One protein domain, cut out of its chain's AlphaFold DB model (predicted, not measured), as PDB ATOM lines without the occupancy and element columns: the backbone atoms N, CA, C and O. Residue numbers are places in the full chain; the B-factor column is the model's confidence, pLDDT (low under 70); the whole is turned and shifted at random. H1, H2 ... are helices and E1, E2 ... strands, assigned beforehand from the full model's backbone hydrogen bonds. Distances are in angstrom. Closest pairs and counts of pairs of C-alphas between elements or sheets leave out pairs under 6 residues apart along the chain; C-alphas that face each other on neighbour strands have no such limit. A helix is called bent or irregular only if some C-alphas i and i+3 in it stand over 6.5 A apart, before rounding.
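This is residues 2 to 73 of the 74 residues of the protein "Putative vacuolar protein sorting-associated protein 13f" of Phtheirospermum japonicum (UniProt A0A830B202). A long, bent ribbon of two antiparallel strands, E1 and E2, has H2 packed on E1 near one end, and H1 packed on H2 while staying apart from both strands. H3 lies beyond the other end of the ribbon, where residues 49 to 54 stick out. The printed part has 72 residues with three named helices and two named strands, in the order H1, H2, E1, H3, E2; the class is mixed, helices and strands. The whole is only just loose, close to compact, with a radius of gyration of the C-alphas of 13.8 A, and it spans 43 by 21 by 17 A, its length running from the free loop to the last residues.

E1 is residues 34 to 41, 19.7 A from first to last C-alpha, and begins at C-alpha 34 (225.053, 95.225, 125.011). E2 is residues 60 to 67, 20.3 A, and ends at C-alpha 67 (222.378, 98.605, 126.043). H2 is residues 23 to 30, 11.1 A. H1 is residues 2 to 14, 18.2 A, and begins at C-alpha 2 (226.421, 103.397, 112.349). H3 is residues 44 to 50, 11.5 A; it is only just irregular, with C-alphas 46 and 49 at 6.9 A.

E1 and E2 are antiparallel neighbours, with 169 degrees between their directions. C-alphas 39 and 62 face each other at 4.3 A. N 37 and O 64 are within hydrogen-bond range at 2.9 A, as are N 61 and O 40 at 2.8 A. E1 bends by 61 degrees at residue 38, and E2 by 50 degrees at residue 63. The closest C-alphas of H2 and E1 are those of Thr 29 and Val 35, 5.0 A apart, while H2 and E2 are apart. H1 and H2 touch, their closest C-alphas being those of Leu 11 and Lys 23 at 7.7 A. Their lines stand at a steep tilt of 57 degrees, opposite ways. H3 touches no helix. In H1 and H2 every O i to N i+4 pair is within hydrogen-bond range; in H3 the figure is 0 of 3, beside 3 of 4 O i to N i+3 pairs.

The two C-alphas farthest apart are those of Pro 53 and Lys 71, at 43.3 A. The C-alphas of Phe 2 and Leu 73, the first and last printed, are 9.0 A apart. The printed part has no cut. The links from H2 to E1 and from E1 to H3 are tight; those from H1 to H2 and from H3 to E2 are short, and no link is long. Mean pLDDT of the printed part is 84.5, with residues 24 to 25 and 27 to 32 under 70; H2 has a mean of 67.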
ATOM      1  N   PHE A   2     226.809 102.765 111.082       80.25
ATOM      2  CA  PHE A   2     226.421 103.397 112.349       80.25
ATOM      3  C   PHE A   2     227.140 102.791 113.567       80.25
ATOM      4  O   PHE A   2     227.493 103.499 114.506       80.25
ATOM      5  N   GLU A   3     227.461 101.496 113.520       77.56
ATOM      6  CA  GLU A   3     228.146 100.785 114.605       77.56
ATOM      7  C   GLU A   3     229.548 101.348 114.865       77.56
ATOM      8  O   GLU A   3     229.978 101.468 116.010       77.56
ATOM      9  N   GLY A   4     230.258 101.734 113.800       82.56
ATOM     10  CA  GLY A   4     231.576 102.359 113.902       82.56
ATOM     11  C   GLY A   4     231.521 103.719 114.598       82.56
ATOM     12  O   GLY A   4     232.366 104.000 115.448       82.56
ATOM     13  N   LEU A   5     230.498 104.523 114.292       85.50
ATOM     14  CA  LEU A   5     230.267 105.824 114.921       85.50
ATOM     15  C   LEU A   5     229.913 105.665 116.403       85.50
ATOM     16  O   LEU A   5     230.537 106.287 117.259       85.50
ATOM     17  N   VAL A   6     228.960 104.782 116.716       85.62
ATOM     18  CA  VAL A   6     228.551 104.497 118.100       85.62
ATOM     19  C   VAL A   6     229.729 103.962 118.913       85.62
ATOM     20  O   VAL A   6     229.951 104.398 120.041       85.62
ATOM     21  N   ARG A   7     230.557 103.091 118.325       84.00
ATOM     22  CA  ARG A   7     231.795 102.616 118.954       84.00
ATOM     23  C   ARG A   7     232.753 103.761 119.264       84.00
ATOM     24  O   ARG A   7     233.274 103.814 120.375       84.00
ATOM     25  N   GLN A   8     233.013 104.650 118.304       87.00
ATOM     26  CA  GLN A   8     233.900 105.795 118.521       87.00
ATOM     27  C   GLN A   8     233.366 106.726 119.611       87.00
ATOM     28  O   GLN A   8     234.139 107.152 120.464       87.00
ATOM     29  N   LEU A   9     232.054 106.977 119.637       89.31
ATOM     30  CA  LEU A   9     231.397 107.765 120.679       89.31
ATOM     31  C   LEU A   9     231.565 107.144 122.065       89.31
ATOM     32  O   LEU A   9     231.985 107.830 122.994       89.31
ATOM     33  N   ILE A  10     231.286 105.846 122.207       88.50
ATOM     34  CA  ILE A  10     231.411 105.146 123.491       88.50
ATOM     35  C   ILE A  10     232.868 105.145 123.960       88.50
ATOM     36  O   ILE A  10     233.132 105.500 125.106       88.50
ATOM     37  N   LEU A  11     233.820 104.807 123.084       87.19
ATOM     38  CA  LEU A  11     235.246 104.814 123.426       87.19
ATOM     39  C   LEU A  11     235.740 106.214 123.794       87.19
ATOM     40  O   LEU A  11     236.454 106.361 124.780       87.19
ATOM     41  N   GLY A  12     235.357 107.235 123.028       89.75
ATOM     42  CA  GLY A  12     235.756 108.615 123.290       89.75
ATOM     43  C   GLY A  12     235.160 109.154 124.586       89.75
ATOM     44  O   GLY A  12     235.844 109.838 125.343       89.75
ATOM     45  N   TYR A  13     233.902 108.820 124.881       90.06
ATOM     46  CA  TYR A  13     233.262 109.250 126.118       90.06
ATOM     47  C   TYR A  13     233.861 108.539 127.333       90.06
ATOM     48  O   TYR A  13     234.305 109.206 128.265       90.06
ATOM     49  N   LEU A  14     233.894 107.203 127.311       90.25
ATOM     50  CA  LEU A  14     234.349 106.389 128.437       90.25
ATOM     51  C   LEU A  14     235.854 106.474 128.664       90.25
ATOM     52  O   LEU A  14     236.286 106.413 129.811       90.25
ATOM     53  N   GLY A  15     236.651 106.651 127.607       89.75
ATOM     54  CA  GLY A  15     238.108 106.762 127.704       89.75
ATOM     55  C   GLY A  15     238.584 107.969 128.515       89.75
ATOM     56  O   GLY A  15     239.751 108.035 128.877       89.75
ATOM     57  N   ARG A  16     237.687 108.910 128.836       91.00
ATOM     58  CA  ARG A  16     237.961 110.020 129.759       91.00
ATOM     59  C   ARG A  16     237.842 109.632 131.230       91.00
ATOM     60  O   ARG A  16     238.377 110.342 132.066       91.00
ATOM     61  N   TYR A  17     237.138 108.544 131.536       91.12
ATOM     62  CA  TYR A  17     236.798 108.138 132.902       91.12
ATOM     63  C   TYR A  17     237.384 106.783 133.294       91.12
ATOM     64  O   TYR A  17     237.557 106.527 134.479       91.12
ATOM     65  N   ILE A  18     237.662 105.904 132.329       92.38
ATOM     66  CA  ILE A  18     238.093 104.524 132.567       92.38
ATOM     67  C   ILE A  18     239.484 104.303 131.969       92.38
ATOM     68  O   ILE A  18     239.719 104.638 130.806       92.38
ATOM     69  N   LYS A  19     240.382 103.697 132.750       89.44
ATOM     70  CA  LYS A  19     241.728 103.315 132.304       89.44
ATOM     71  C   LYS A  19     241.683 102.108 131.365       89.44
ATOM     72  O   LYS A  19     240.876 101.199 131.547       89.44
ATOM     73  N   ASP A  20     242.570 102.114 130.371       82.44
ATOM     74  CA  ASP A  20     242.897 100.970 129.507       82.44
ATOM     75  C   ASP A  20     241.696 100.212 128.913       82.44
ATOM     76  O   ASP A  20     241.664  98.978 128.873       82.44
ATOM     77  N   ILE A  21     240.700 100.947 128.398       82.06
ATOM     78  CA  ILE A  21     239.560 100.342 127.698       82.06
ATOM     79  C   ILE A  21     240.060  99.537 126.488       82.06
ATOM     80  O   ILE A  21     240.459 100.096 125.463       82.06
ATOM     81  N   GLN A  22     239.967  98.210 126.588       73.62
ATOM     82  CA  GLN A  22     240.322  97.276 125.520       73.62
ATOM     83  C   GLN A  22     239.365  97.447 124.330       73.62
ATOM     84  O   GLN A  22     238.179  97.092 124.383       73.62
ATOM     85  N   LYS A  23     239.875  97.997 123.225       72.25
ATOM     86  CA  LYS A  23     239.085  98.338 122.028       72.25
ATOM     87  C   LYS A  23     238.501  97.096 121.347       72.25
ATOM     88  O   LYS A  23     237.473  97.194 120.666       72.25
ATOM     89  N   GLU A  24     239.161  95.959 121.510       68.12
ATOM     90  CA  GLU A  24     238.837  94.649 120.952       68.12
ATOM     91  C   GLU A  24     237.660  94.016 121.702       68.12
ATOM     92  O   GLU A  24     236.719  93.539 121.067       68.12
ATOM     93  N   GLN A  25     237.647  94.109 123.039       64.56
ATOM     94  CA  GLN A  25     236.544  93.621 123.876       64.56
ATOM     95  C   GLN A  25     235.239  94.350 123.544       64.56
ATOM     96  O   GLN A  25     234.196  93.711 123.392       64.56
ATOM     97  N   LEU A  26     235.317  95.670 123.351       71.12
ATOM     98  CA  LEU A  26     234.162  96.501 123.016       71.12
ATOM     99  C   LEU A  26     233.558  96.135 121.650       71.12
ATOM    100  O   LEU A  26     232.353  96.253 121.451       71.12
ATOM    101  N   LYS A  27     234.385  95.662 120.701       64.00
ATOM    102  CA  LYS A  27     233.925  95.242 119.369       64.00
ATOM    103  C   LYS A  27     233.011  94.023 119.459       64.00
ATOM    104  O   LYS A  27     231.986  94.034 118.797       64.00
ATOM    105  N   ILE A  28     233.366  93.006 120.250       60.25
ATOM    106  CA  ILE A  28     232.606  91.746 120.358       60.25
ATOM    107  C   ILE A  28     231.253  91.980 121.036       60.25
ATOM    108  O   ILE A  28     230.242  91.446 120.596       60.25
ATOM    109  N   THR A  29     231.213  92.813 122.077       66.12
ATOM    110  CA  THR A  29     229.985  93.040 122.851       66.12
ATOM    111  C   THR A  29     228.947  93.892 122.111       66.12
ATOM    112  O   THR A  29     227.758  93.609 122.201       66.12
ATOM    113  N   LEU A  30     229.369  94.869 121.296       69.00
ATOM    114  CA  LEU A  30     228.449  95.690 120.490       69.00
ATOM    115  C   LEU A  30     227.520  94.862 119.574       69.00
ATOM    116  O   LEU A  30     226.383  95.272 119.338       69.00
ATOM    117  N   TRP A  31     227.970  93.690 119.105       67.94
ATOM    118  CA  TRP A  31     227.160  92.774 118.290       67.94
ATOM    119  C   TRP A  31     225.995  92.135 119.056       67.94
ATOM    120  O   TRP A  31     224.989  91.800 118.445       67.94
ATOM    121  N   ASN A  32     226.092  92.021 120.382       69.38
ATOM    122  CA  ASN A  32     225.060  91.429 121.238       69.38
ATOM    123  C   ASN A  32     224.088  92.474 121.818       69.38
ATOM    124  O   ASN A  32     223.468  92.229 122.849       69.38
ATOM    125  N   GLU A  33     223.978  93.652 121.195       81.75
ATOM    126  CA  GLU A  33     223.156  94.791 121.659       81.75
ATOM    127  C   GLU A  33     223.549  95.351 123.047       81.75
ATOM    128  O   GLU A  33     222.914  96.280 123.552       81.75
ATOM    129  N   GLU A  34     224.611  94.835 123.674       83.25
ATOM    130  CA  GLU A  34     225.053  95.225 125.011       83.25
ATOM    131  C   GLU A  34     226.578  95.310 125.100       83.25
ATOM    132  O   GLU A  34     227.287  94.328 124.901       83.25
ATOM    133  N   VAL A  35     227.092  96.475 125.492       84.62
ATOM    134  CA  VAL A  35     228.486  96.644 125.906       84.62
ATOM    135  C   VAL A  35     228.623  96.336 127.382       84.62
ATOM    136  O   VAL A  35     228.063  97.044 128.216       84.62
ATOM    137  N   LEU A  36     229.395  95.296 127.692       84.00
ATOM    138  CA  LEU A  36     229.660  94.854 129.052       84.00
ATOM    139  C   LEU A  36     231.145  94.975 129.383       84.00
ATOM    140  O   LEU A  36     232.001  94.319 128.784       84.00
ATOM    141  N   MET A  37     231.429  95.757 130.415       85.25
ATOM    142  CA  MET A  37     232.738  95.834 131.047       85.25
ATOM    143  C   MET A  37     232.599  95.472 132.522       85.25
ATOM    144  O   MET A  37     231.598  95.797 133.166       85.25
ATOM    145  N   LYS A  38     233.590  94.762 133.055       86.94
ATOM    146  CA  LYS A  38     233.626  94.338 134.455       86.94
ATOM    147  C   LYS A  38     234.936  94.778 135.076       86.94
ATOM    148  O   LYS A  38     235.961  94.707 134.406       86.94
ATOM    149  N   ASN A  39     234.874  95.167 136.345       89.50
ATOM    150  CA  ASN A  39     236.028  95.525 137.166       89.50
ATOM    151  C   ASN A  39     236.963  96.524 136.473       89.50
ATOM    152  O   ASN A  39     238.169  96.308 136.400       89.50
ATOM    153  N   VAL A  40     236.393  97.598 135.931       90.50
ATOM    154  CA  VAL A  40     237.182  98.630 135.256       90.50
ATOM    155  C   VAL A  40     237.691  99.650 136.257       90.50
ATOM    156  O   VAL A  40     236.969 100.037 137.175       90.50
ATOM    157  N   GLU A  41     238.933 100.079 136.081       93.19
ATOM    158  CA  GLU A  41     239.559 101.090 136.924       93.19
ATOM    159  C   GLU A  41     239.228 102.495 136.421       93.19
ATOM    160  O   GLU A  41     239.205 102.756 135.217       93.19
ATOM    161  N   LEU A  42     238.967 103.404 137.355       93.44
ATOM    162  CA  LEU A  42     238.676 104.798 137.060       93.44
ATOM    163  C   LEU A  42     239.956 105.634 136.943       93.44
ATOM    164  O   LEU A  42     240.927 105.441 137.674       93.44
ATOM    165  N   ILE A  43     239.921 106.619 136.050       93.81
ATOM    166  CA  ILE A  43     240.875 107.728 136.016       93.81
ATOM    167  C   ILE A  43     240.430 108.705 137.103       93.81
ATOM    168  O   ILE A  43     239.366 109.311 136.991       93.81
ATOM    169  N   LEU A  44     241.188 108.829 138.187       91.75
ATOM    170  CA  LEU A  44     240.761 109.592 139.367       91.75
ATOM    171  C   LEU A  44     240.714 111.094 139.065       91.75
ATOM    172  O   LEU A  44     239.789 111.787 139.477       91.75
ATOM    173  N   GLU A  45     241.644 111.544 138.228       88.31
ATOM    174  CA  GLU A  45     241.787 112.914 137.739       88.31
ATOM    175  C   GLU A  45     240.578 113.348 136.893       88.31
ATOM    176  O   GLU A  45     240.288 114.536 136.752       88.31
ATOM    177  N   SER A  46     239.816 112.390 136.346       87.94
ATOM    178  CA  SER A  46     238.612 112.683 135.559       87.94
ATOM    179  C   SER A  46     237.502 113.348 136.380       87.94
ATOM    180  O   SER A  46     236.615 113.990 135.813       87.94
ATOM    181  N   PHE A  47     237.566 113.240 137.711       85.50
ATOM    182  CA  PHE A  47     236.594 113.839 138.622       85.50
ATOM    183  C   PHE A  47     237.020 115.215 139.151       85.50
ATOM    184  O   PHE A  47     236.187 115.919 139.725       85.50
ATOM    185  N   ASP A  48     238.260 115.646 138.909       84.75
ATOM    186  CA  ASP A  48     238.804 116.901 139.450       84.75
ATOM    187  C   ASP A  48     238.061 118.139 138.929       84.75
ATOM    188  O   ASP A  48     237.922 119.142 139.635       84.75
ATOM    189  N   TYR A  49     237.489 118.055 137.721       83.81
ATOM    190  CA  TYR A  49     236.654 119.114 137.147       83.81
ATOM    191  C   TYR A  49     235.452 119.474 138.039       83.81
ATOM    192  O   TYR A  49     234.980 120.611 138.017       83.81
ATOM    193  N   HIS A  50     234.981 118.538 138.868       85.25
ATOM    194  CA  HIS A  50     233.861 118.762 139.778       85.25
ATOM    195  C   HIS A  50     234.240 119.512 141.065       85.25
ATOM    196  O   HIS A  50     233.343 119.805 141.854       85.25
ATOM    197  N   ARG A  51     235.526 119.848 141.280       86.38
ATOM    198  CA  ARG A  51     236.026 120.600 142.454       86.38
ATOM    199  C   ARG A  51     235.472 120.067 143.780       86.38
ATOM    200  O   ARG A  51     234.995 120.822 144.629       86.38
ATOM    201  N   LEU A  52     235.490 118.748 143.923       88.81
ATOM    202  CA  LEU A  52     234.949 118.075 145.096       88.81
ATOM    203  C   LEU A  52     235.811 118.400 146.330       88.81
ATOM    204  O   LEU A  52     237.030 118.521 146.205       88.81
ATOM    205  N   PRO A  53     235.225 118.500 147.539       91.44
ATOM    206  CA  PRO A  53     235.968 118.778 148.773       91.44
ATOM    207  C   PRO A  53     236.766 117.561 149.286       91.44
ATOM    208  O   PRO A  53     237.107 117.481 150.464       91.44
ATOM    209  N   PHE A  54     237.034 116.583 148.421       88.31
ATOM    210  CA  PHE A  54     237.769 115.357 148.706       88.31
ATOM    211  C   PHE A  54     238.447 114.848 147.430       88.31
ATOM    212  O   PHE A  54     237.976 115.105 146.324       88.31
ATOM    213  N   ALA A  55     239.536 114.097 147.595       85.75
ATOM    214  CA  ALA A  55     240.263 113.465 146.497       85.75
ATOM    215  C   ALA A  55     239.994 111.958 146.465       85.75
ATOM    216  O   ALA A  55     239.946 111.297 147.508       85.75
ATOM    217  N   PHE A  56     239.875 111.398 145.264       90.06
ATOM    218  CA  PHE A  56     239.836 109.952 145.093       90.06
ATOM    219  C   PHE A  56     241.258 109.386 145.175       90.06
ATOM    220  O   PHE A  56     242.175 109.912 144.554       90.06
ATOM    221  N   ARG A  57     241.449 108.302 145.936       91.31
ATOM    222  CA  ARG A  57     242.733 107.568 145.988       91.31
ATOM    223  C   ARG A  57     242.757 106.329 145.100       91.31
ATOM    224  O   ARG A  57     243.820 105.900 144.676       91.31
ATOM    225  N   GLN A  58     241.587 105.746 144.872       92.25
ATOM    226  CA  GLN A  58     241.370 104.561 144.054       92.25
ATOM    227  C   GLN A  58     239.886 104.486 143.682       92.25
ATOM    228  O   GLN A  58     239.044 105.019 144.411       92.25
ATOM    229  N   GLY A  59     239.556 103.824 142.576       92.50
ATOM    230  CA  GLY A  59     238.177 103.714 142.122       92.50
ATOM    231  C   GLY A  59     238.011 102.630 141.071       92.50
ATOM    232  O   GLY A  59     238.759 102.584 140.098       92.50
ATOM    233  N   TRP A  60     237.000 101.784 141.260       93.50
ATOM    234  CA  TRP A  60     236.629 100.747 140.306       93.50
ATOM    235  C   TRP A  60     235.124 100.721 140.097       93.50
ATOM    236  O   TRP A  60     234.344 100.907 141.032       93.50
ATOM    237  N   VAL A  61     234.721 100.415 138.870       91.31
ATOM    238  CA  VAL A  61     233.339 100.089 138.533       91.31
ATOM    239  C   VAL A  61     233.256  98.582 138.340       91.31
ATOM    240  O   VAL A  61     233.809  98.026 137.389       91.31
ATOM    241  N   GLY A  62     232.548  97.907 139.247       90.50
ATOM    242  CA  GLY A  62     232.416  96.448 139.217       90.50
ATOM    243  C   GLY A  62     231.734  95.935 137.945       90.50
ATOM    244  O   GLY A  62     232.152  94.930 137.373       90.50
ATOM    245  N   LYS A  63     230.717  96.648 137.448       90.06
ATOM    246  CA  LYS A  63     230.031  96.318 136.194       90.06
ATOM    247  C   LYS A  63     229.500  97.576 135.518       90.06
ATOM    248  O   LYS A  63     228.760  98.337 136.132       90.06
ATOM    249  N   LEU A  64     229.811  97.733 134.239       88.38
ATOM    250  CA  LEU A  64     229.238  98.745 133.363       88.38
ATOM    251  C   LEU A  64     228.547  98.046 132.186       88.38
ATOM    252  O   LEU A  64     229.204  97.355 131.407       88.38
ATOM    253  N   SER A  65     227.224  98.209 132.095       88.44
ATOM    254  CA  SER A  65     226.372  97.705 131.005       88.44
ATOM    255  C   SER A  65     225.807  98.882 130.223       88.44
ATOM    256  O   SER A  65     225.126  99.726 130.803       88.44
ATOM    257  N   ILE A  66     226.020  98.908 128.912       88.44
ATOM    258  CA  ILE A  66     225.413  99.884 128.004       88.44
ATOM    259  C   ILE A  66     224.603  99.107 126.974       88.44
ATOM    260  O   ILE A  66     225.172  98.380 126.166       88.44
ATOM    261  N   LYS A  67     223.280  99.258 127.000       88.25
ATOM    262  CA  LYS A  67     222.378  98.605 126.043       88.25
ATOM    263  C   LYS A  67     222.081  99.541 124.885       88.25
ATOM    264  O   LYS A  67     221.700 100.689 125.107       88.25
ATOM    265  N   ILE A  68     222.244  99.046 123.666       86.06
ATOM    266  CA  ILE A  68     222.093  99.832 122.447       86.06
ATOM    267  C   ILE A  68     220.932  99.249 121.641       86.06
ATOM    268  O   ILE A  68     221.058  98.160 121.082       86.06
ATOM    269  N   PRO A  69     219.788  99.949 121.560       86.12
ATOM    270  CA  PRO A  69     218.634  99.466 120.819       86.12
ATOM    271  C   PRO A  69     218.815  99.741 119.320       86.12
ATOM    272  O   PRO A  69     218.183 100.645 118.778       86.12
ATOM    273  N   TRP A  70     219.662  98.961 118.635       85.06
ATOM    274  CA  TRP A  70     219.981  99.145 117.205       85.06
ATOM    275  C   TRP A  70     218.738  99.307 116.324       85.06
ATOM    276  O   TRP A  70     218.696 100.182 115.468       85.06
ATOM    277  N   LYS A  71     217.687  98.527 116.606       83.94
ATOM    278  CA  LYS A  71     216.408  98.534 115.874       83.94
ATOM    279  C   LYS A  71     215.574  99.813 116.032       83.94
ATOM    280  O   LYS A  71     214.564  99.939 115.356       83.94
ATOM    281  N   LYS A  72     215.929 100.700 116.967       82.19
ATOM    282  CA  LYS A  72     215.232 101.971 117.241       82.19
ATOM    283  C   LYS A  72     216.110 103.198 116.983       82.19
ATOM    284  O   LYS A  72     215.692 104.313 117.274       82.19
ATOM    285  N   LEU A  73     217.348 102.989 116.535       78.06
ATOM    286  CA  LEU A  73     218.303 104.063 116.256       78.06
ATOM    287  C   LEU A  73     218.162 104.628 114.834       78.06
ATOM    288  O   LEU A  73     218.857 105.587 114.504       78.06
TER     289      LEU A  73